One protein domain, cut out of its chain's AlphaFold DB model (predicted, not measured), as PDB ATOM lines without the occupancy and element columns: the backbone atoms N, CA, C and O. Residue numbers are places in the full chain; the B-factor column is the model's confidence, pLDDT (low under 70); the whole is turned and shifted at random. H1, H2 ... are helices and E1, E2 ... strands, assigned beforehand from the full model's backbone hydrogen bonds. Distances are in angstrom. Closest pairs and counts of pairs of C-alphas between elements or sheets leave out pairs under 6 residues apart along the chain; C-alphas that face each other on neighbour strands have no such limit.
ATOM      1  N   THR A 149      38.892  45.851 -36.390       92.31
ATOM      2  CA  THR A 149      37.780  46.057 -37.318       92.31
ATOM      3  C   THR A 149      37.688  44.846 -38.241       92.31
ATOM      4  O   THR A 149      38.710  44.316 -38.684       92.31
ATOM      5  N   VAL A 150      36.468  44.395 -38.523       93.69
ATOM      6  CA  VAL A 150      36.225  43.321 -39.491       93.69
ATOM      7  C   VAL A 150      36.459  43.872 -40.895       93.69
ATOM      8  O   VAL A 150      35.740  44.764 -41.330       93.69
ATOM      9  N   LEU A 151      37.473  43.350 -41.587       94.00
ATOM     10  CA  LEU A 151      37.749  43.665 -42.990       94.00
ATOM     11  C   LEU A 151      36.946  42.751 -43.922       94.00
ATOM     12  O   LEU A 151      36.408  43.205 -44.923       94.00
ATOM     13  N   VAL A 152      36.843  41.465 -43.573       94.62
ATOM     14  CA  VAL A 152      35.962  40.502 -44.247       94.62
ATOM     15  C   VAL A 152      35.240  39.692 -43.180       94.62
ATOM     16  O   VAL A 152      35.895  39.095 -42.320       94.62
ATOM     17  N   ALA A 153      33.905  39.684 -43.240       95.94
ATOM     18  CA  ALA A 153      33.035  38.960 -42.312       95.94
ATOM     19  C   ALA A 153      33.351  37.460 -42.270       95.94
ATOM     20  O   ALA A 153      34.006  36.924 -43.162       95.94
ATOM     21  N   GLU A 154      32.897  36.762 -41.230       96.94
ATOM     22  CA  GLU A 154      33.157  35.331 -41.097       96.94
ATOM     23  C   GLU A 154      32.521  34.520 -42.239       96.94
ATOM     24  O   GLU A 154      31.305  34.526 -42.429       96.94
ATOM     25  N   HIS A 155      33.326  33.723 -42.936       95.88
ATOM     26  CA  HIS A 155      32.883  32.896 -44.059       95.88
ATOM     27  C   HIS A 155      33.575  31.534 -44.059       95.88
ATOM     28  O   HIS A 155      34.615  31.342 -43.420       95.88
ATOM     29  N   ALA A 156      32.979  30.570 -44.762       96.06
ATOM     30  CA  ALA A 156      33.602  29.277 -45.007       96.06
ATOM     31  C   ALA A 156      34.804  29.440 -45.946       96.06
ATOM     32  O   ALA A 156      34.775  30.219 -46.897       96.06
ATOM     33  N   VAL A 157      35.882  28.709 -45.674       95.56
ATOM     34  CA  VAL A 157      37.074  28.735 -46.520       95.56
ATOM     35  C   VAL A 157      36.844  27.855 -47.743       95.56
ATOM     36  O   VAL A 157      36.863  26.628 -47.641       95.56
ATOM     37  N   HIS A 158      36.715  28.494 -48.901       94.94
ATOM     38  CA  HIS A 158      36.770  27.850 -50.211       94.94
ATOM     39  C   HIS A 158      38.178  28.006 -50.782       94.94
ATOM     40  O   HIS A 158      38.680  29.124 -50.893       94.94
ATOM     41  N   LEU A 159      38.861  26.886 -51.035       95.50
ATOM     42  CA  LEU A 159      40.254  26.887 -51.480       95.50
ATOM     43  C   LEU A 159      40.336  26.935 -53.007       95.50
ATOM     44  O   LEU A 159      39.974  25.959 -53.656       95.50
ATOM     45  N   SER A 160      40.954  27.983 -53.546       96.50
ATOM     46  CA  SER A 160      41.410  28.030 -54.940       96.50
ATOM     47  C   SER A 160      42.934  28.056 -55.029       96.50
ATOM     48  O   SER A 160      43.652  28.200 -54.028       96.50
ATOM     49  N   ARG A 161      43.459  27.874 -56.245       96.69
ATOM     50  CA  ARG A 161      44.891  28.005 -56.531       96.69
ATOM     51  C   ARG A 161      45.179  29.325 -57.228       96.69
ATOM     52  O   ARG A 161      44.602  29.615 -58.266       96.69
ATOM     53  N   GLN A 162      46.157  30.061 -56.705       96.06
ATOM     54  CA  GLN A 162      46.746  31.228 -57.359       96.06
ATOM     55  C   GLN A 162      48.249  30.975 -57.542       96.06
ATOM     56  O   GLN A 162      49.057  31.094 -56.612       96.06
ATOM     57  N   GLY A 163      48.617  30.512 -58.739       94.12
ATOM     58  CA  GLY A 163      49.954  29.996 -59.034       94.12
ATOM     59  C   GLY A 163      50.334  28.823 -58.116       94.12
ATOM     60  O   GLY A 163      49.651  27.796 -58.048       94.12
ATOM     61  N   ARG A 164      51.435  28.971 -57.366       94.62
ATOM     62  CA  ARG A 164      51.905  27.940 -56.417       94.62
ATOM     63  C   ARG A 164      51.189  27.939 -55.061       94.62
ATOM     64  O   ARG A 164      51.493  27.092 -54.224       94.62
ATOM     65  N   TRP A 165      50.282  28.880 -54.814       96.62
ATOM     66  CA  TRP A 165      49.668  29.083 -53.503       96.62
ATOM     67  C   TRP A 165      48.211  28.635 -53.469       96.62
ATOM     68  O   TRP A 165      47.503  28.739 -54.467       96.62
ATOM     69  N   HIS A 166      47.770  28.164 -52.301       97.44
ATOM     70  CA  HIS A 166      46.349  28.011 -52.002       97.44
ATOM     71  C   HIS A 166      45.859  29.299 -51.353       97.44
ATOM     72  O   HIS A 166      46.504  29.799 -50.425       97.44
ATOM     73  N   VAL A 167      44.744  29.824 -51.841       97.19
ATOM     74  CA  VAL A 167      44.121  31.045 -51.332       97.19
ATOM     75  C   VAL A 167      42.655  30.782 -51.016       97.19
ATOM     76  O   VAL A 167      42.061  29.842 -51.541       97.19
ATOM     77  N   CYS A 168      42.084  31.581 -50.121       96.50
ATOM     78  CA  CYS A 168      40.641  31.603 -49.951       96.50
ATOM     79  C   CYS A 168      40.004  32.416 -51.082       96.50
ATOM     80  O   CYS A 168      40.376  33.571 -51.269       96.50
ATOM     81  N   GLU A 169      39.034  31.845 -51.789       96.19
ATOM     82  CA  GLU A 169      38.311  32.529 -52.871       96.19
ATOM     83  C   GLU A 169      37.610  33.804 -52.401       96.19
ATOM     84  O   GLU A 169      37.590  34.798 -53.115       96.19
ATOM     85  N   THR A 170      37.078  33.805 -51.179       95.69
ATOM     86  CA  THR A 170      36.280  34.921 -50.663       95.69
ATOM     87  C   THR A 170      37.123  36.111 -50.197       95.69
ATOM     88  O   THR A 170      36.721  37.250 -50.392       95.69
ATOM     89  N   CYS A 171      38.277  35.885 -49.557       94.50
ATOM     90  CA  CYS A 171      39.073  36.974 -48.963       94.50
ATOM     91  C   CYS A 171      40.517  37.070 -49.475       94.50
ATOM     92  O   CYS A 171      41.294  37.877 -48.968       94.50
ATOM     93  N   GLY A 172      40.917  36.209 -50.414       94.38
ATOM     94  CA  GLY A 172      42.252  36.197 -51.019       94.38
ATOM     95  C   GLY A 172      43.393  35.770 -50.089       94.38
ATOM     96  O   GLY A 172      44.545  35.705 -50.518       94.38
ATOM     97  N   GLN A 173      43.119  35.455 -48.817       95.06
ATOM     98  CA  GLN A 173      44.170  35.094 -47.865       95.06
ATOM     99  C   GLN A 173      44.859  33.793 -48.252       95.06
ATOM    100  O   GLN A 173      44.219  32.774 -48.520       95.06
ATOM    101  N   ARG A 174      46.193  33.814 -48.219       96.38
ATOM    102  CA  ARG A 174      47.011  32.632 -48.468       96.38
ATOM    103  C   ARG A 174      46.867  31.644 -47.312       96.38
ATOM    104  O   ARG A 174      47.171  31.959 -46.165       96.38
ATOM    105  N   ILE A 175      46.507  30.409 -47.641       94.69
ATOM    106  CA  ILE A 175      46.328  29.325 -46.678       94.69
ATOM    107  C   ILE A 175      47.480  28.324 -46.812       94.69
ATOM    108  O   ILE A 175      47.669  27.697 -47.854       94.69
ATOM    109  N   VAL A 176      48.259  28.145 -45.743       94.06
ATOM    110  CA  VAL A 176      49.444  27.268 -45.728       94.06
ATOM    111  C   VAL A 176      49.519  26.409 -44.467       94.06
ATOM    112  O   VAL A 176      48.794  26.617 -43.491       94.06
ATOM    113  N   GLY A 177      50.420  25.424 -44.492       91.94
ATOM    114  CA  GLY A 177      50.812  24.645 -43.322       91.94
ATOM    115  C   GLY A 177      49.653  23.901 -42.660       91.94
ATOM    116  O   GLY A 177      48.839  23.259 -43.326       91.94
ATOM    117  N   LEU A 178      49.594  23.980 -41.329       89.12
ATOM    118  CA  LEU A 178      48.611  23.257 -40.518       89.12
ATOM    119  C   LEU A 178      47.167  23.663 -40.828       89.12
ATOM    120  O   LEU A 178      46.290  22.806 -40.803       89.12
ATOM    121  N   THR A 179      46.915  24.931 -41.162       89.50
ATOM    122  CA  THR A 179      45.568  25.399 -41.520       89.50
ATOM    123  C   THR A 179      45.102  24.762 -42.825       89.50
ATOM    124  O   THR A 179      44.002  24.215 -42.868       89.50
ATOM    125  N   LEU A 180      45.960  24.736 -43.856       94.06
ATOM    126  CA  LEU A 180      45.667  24.054 -45.124       94.06
ATOM    127  C   LEU A 180      45.424  22.554 -44.906       94.06
ATOM    128  O   LEU A 180      44.455  21.998 -45.420       94.06
ATOM    129  N   ALA A 181      46.280  21.903 -44.114       92.38
ATOM    130  CA  ALA A 181      46.124  20.489 -43.782       92.38
ATOM    131  C   ALA A 181      44.809  20.217 -43.035       92.38
ATOM    132  O   ALA A 181      44.137  19.232 -43.328       92.38
ATOM    133  N   ARG A 182      44.417  21.099 -42.105       91.25
ATOM    134  CA  ARG A 182      43.151  21.005 -41.368       91.25
ATOM    135  C   ARG A 182      41.948  21.139 -42.291       91.25
ATOM    136  O   ARG A 182      41.023  20.354 -42.149       91.25
ATOM    137  N   ILE A 183      41.962  22.096 -43.219       92.44
ATOM    138  CA  ILE A 183      40.865  22.285 -44.182       92.44
ATOM    139  C   ILE A 183      40.716  21.040 -45.058       92.44
ATOM    140  O   ILE A 183      39.620  20.512 -45.181       92.44
ATOM    141  N   ARG A 184      41.825  20.507 -45.582       91.94
ATOM    142  CA  ARG A 184      41.808  19.320 -46.452       91.94
ATOM    143  C   ARG A 184      41.389  18.030 -45.748       91.94
ATOM    144  O   ARG A 184      40.823  17.153 -46.382       91.94
ATOM    145  N   ARG A 185      41.717  17.881 -44.462       92.69
ATOM    146  CA  ARG A 185      41.375  16.688 -43.662       92.69
ATOM    147  C   ARG A 185      40.051  16.833 -42.911       92.69
ATOM    148  O   ARG A 185      39.587  15.873 -42.300       92.69
ATOM    149  N   GLY A 186      39.492  18.037 -42.868       86.75
ATOM    150  CA  GLY A 186      38.310  18.351 -42.086       86.75
ATOM    151  C   GLY A 186      37.048  17.837 -42.765       86.75
ATOM    152  O   GLY A 186      36.839  18.066 -43.946       86.75
ATOM    153  N   ARG A 187      36.173  17.187 -41.992       85.62
ATOM    154  CA  ARG A 187      34.812  16.839 -42.440       85.62
ATOM    155  C   ARG A 187      33.830  18.009 -42.329       85.62
ATOM    156  O   ARG A 187      32.717  17.921 -42.827       85.62
ATOM    157  N   ARG A 188      34.217  19.079 -41.628       89.06
ATOM    158  CA  ARG A 188      33.402  20.281 -41.424       89.06
ATOM    159  C   ARG A 188      34.059  21.487 -42.094       89.06
ATOM    160  O   ARG A 188      35.291  21.583 -42.033       89.06
ATOM    161  N   PRO A 189      33.266  22.419 -42.655       89.31
ATOM    162  CA  PRO A 189      33.784  23.666 -43.193       89.31
ATOM    163  C   PRO A 189      34.572  24.421 -42.125       89.31
ATOM    164  O   PRO A 189      34.079  24.700 -41.031       89.31
ATOM    165  N   VAL A 190      35.821  24.742 -42.440       93.38
ATOM    166  CA  VAL A 190      36.619  25.657 -41.628       93.38
ATOM    167  C   VAL A 190      36.198  27.071 -41.993       93.38
ATOM    168  O   VAL A 190      36.142  27.401 -43.175       93.38
ATOM    169  N   ARG A 191      35.927  27.901 -40.989       94.06
ATOM    170  CA  ARG A 191      35.602  29.316 -41.178       94.06
ATOM    171  C   ARG A 191      36.788  30.200 -40.820       94.06
ATOM    172  O   ARG A 191      37.624  29.816 -39.992       94.06
ATOM    173  N   HIS A 192      36.858  31.373 -41.435       92.56
ATOM    174  CA  HIS A 192      37.756  32.442 -41.002       92.56
ATOM    175  C   HIS A 192      37.107  33.818 -41.133       92.56
ATOM    176  O   HIS A 192      36.136  33.999 -41.864       92.56
ATOM    177  N   VAL A 193      37.659  34.772 -40.394       93.88
ATOM    178  CA  VAL A 193      37.319  36.195 -40.416       93.88
ATOM    179  C   VAL A 193      38.620  36.955 -40.649       93.88
ATOM    180  O   VAL A 193      39.646  36.608 -40.055       93.88
ATOM    181  N   LEU A 194      38.604  37.958 -41.527       93.25
ATOM    182  CA  LEU A 194      39.766  38.815 -41.733       93.25
ATOM    183  C   LEU A 194      39.578  40.081 -40.909       93.25
ATOM    184  O   LEU A 194      38.634  40.837 -41.124       93.25
ATOM    185  N   LEU A 195      40.475  40.290 -39.953       92.75
ATOM    186  CA  LEU A 195      40.478  41.451 -39.074       92.75
ATOM    187  C   LEU A 195      41.652  42.357 -39.435       92.75
ATOM    188  O   LEU A 195      42.722  41.874 -39.805       92.75
ATOM    189  N   THR A 196      41.465  43.658 -39.265       91.75
ATOM    190  CA  THR A 196      42.540  44.651 -39.293       91.75
ATOM    191  C   THR A 196      42.569  45.403 -37.967       91.75
ATOM    192  O   THR A 196      41.521  45.611 -37.352       91.75
ATOM    193  N   SER A 197      43.751  45.775 -37.481       88.88
ATOM    194  CA  SER A 197      43.883  46.615 -36.288       88.88
ATOM    195  C   SER A 197      43.896  48.081 -36.699       88.88
ATOM    196  O   SER A 197      44.645  48.443 -37.606       88.88
ATOM    197  N   ARG A 198      43.130  48.932 -36.012       75.75
ATOM    198  CA  ARG A 198      43.366  50.378 -36.095       75.75
ATOM    199  C   ARG A 198      44.682  50.675 -35.366       75.75
ATOM    200  O   ARG A 198      44.869  50.180 -34.252       75.75
TER     201      ARG A 198
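What this domain is: This is residues 149 to 198 of the 199 residues of an uncharacterized protein of Chloroflexi bacterium (UniProt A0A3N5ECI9). A long ribbon of two antiparallel strands, E1 and E4, runs along the longest axis with both ends of the printed part at its far tip; past its other end, the short hairpin E2 and E3 and the single helix H1 form a loose head. The printed part has 50 residues, with four named strands and one named helix in the order E1, E2, E3, H1, E4. The two sheets, E1 - E4 and E2 - E3, are antiparallel, and the class is mixed, helices and strands. The whole is only just compact, close to loose, with a radius of gyration of the C-alphas of 11.2 A and spans of 33 by 26 by 17 A.

Where its parts are: E1, residues 149 to 156, begins at C-alpha 149 (37.780, 46.057, -37.318) and is 18.9 A long. E2 is residues 159 to 162, 9.8 A, and E3 is residues 165 to 168, 10.0 A. H1, residues 177 to 185, measures 12.3 A. E4, residues 191 to 197, is 19.8 A long and ends at C-alpha 197 (43.883, 46.615, -36.288).

How they stand to each other: E1 and E4 are antiparallel at 171 degrees, with N 149 and O 196 at 2.8 A and N 155 and O 192 at 3.0 A, within hydrogen-bond range. E1 and E2 are apart. E2 and E3 form a hairpin, antiparallel at 134 degrees, with N 160 and O 167 at 2.9 A. The closest C-alphas of E3 and H1, His 166 and Leu 180, are 8.0 A apart. In H1 every O i to N i+4 pair is within hydrogen-bond range. E3 and E4 are apart.

The domain as a whole: The C-alphas farthest apart, of Arg 187 and Arg 198, are 35.2 A apart. The printed part has no cut and no long link. Mean pLDDT of the printed part is 93.3; no printed residue is under 70.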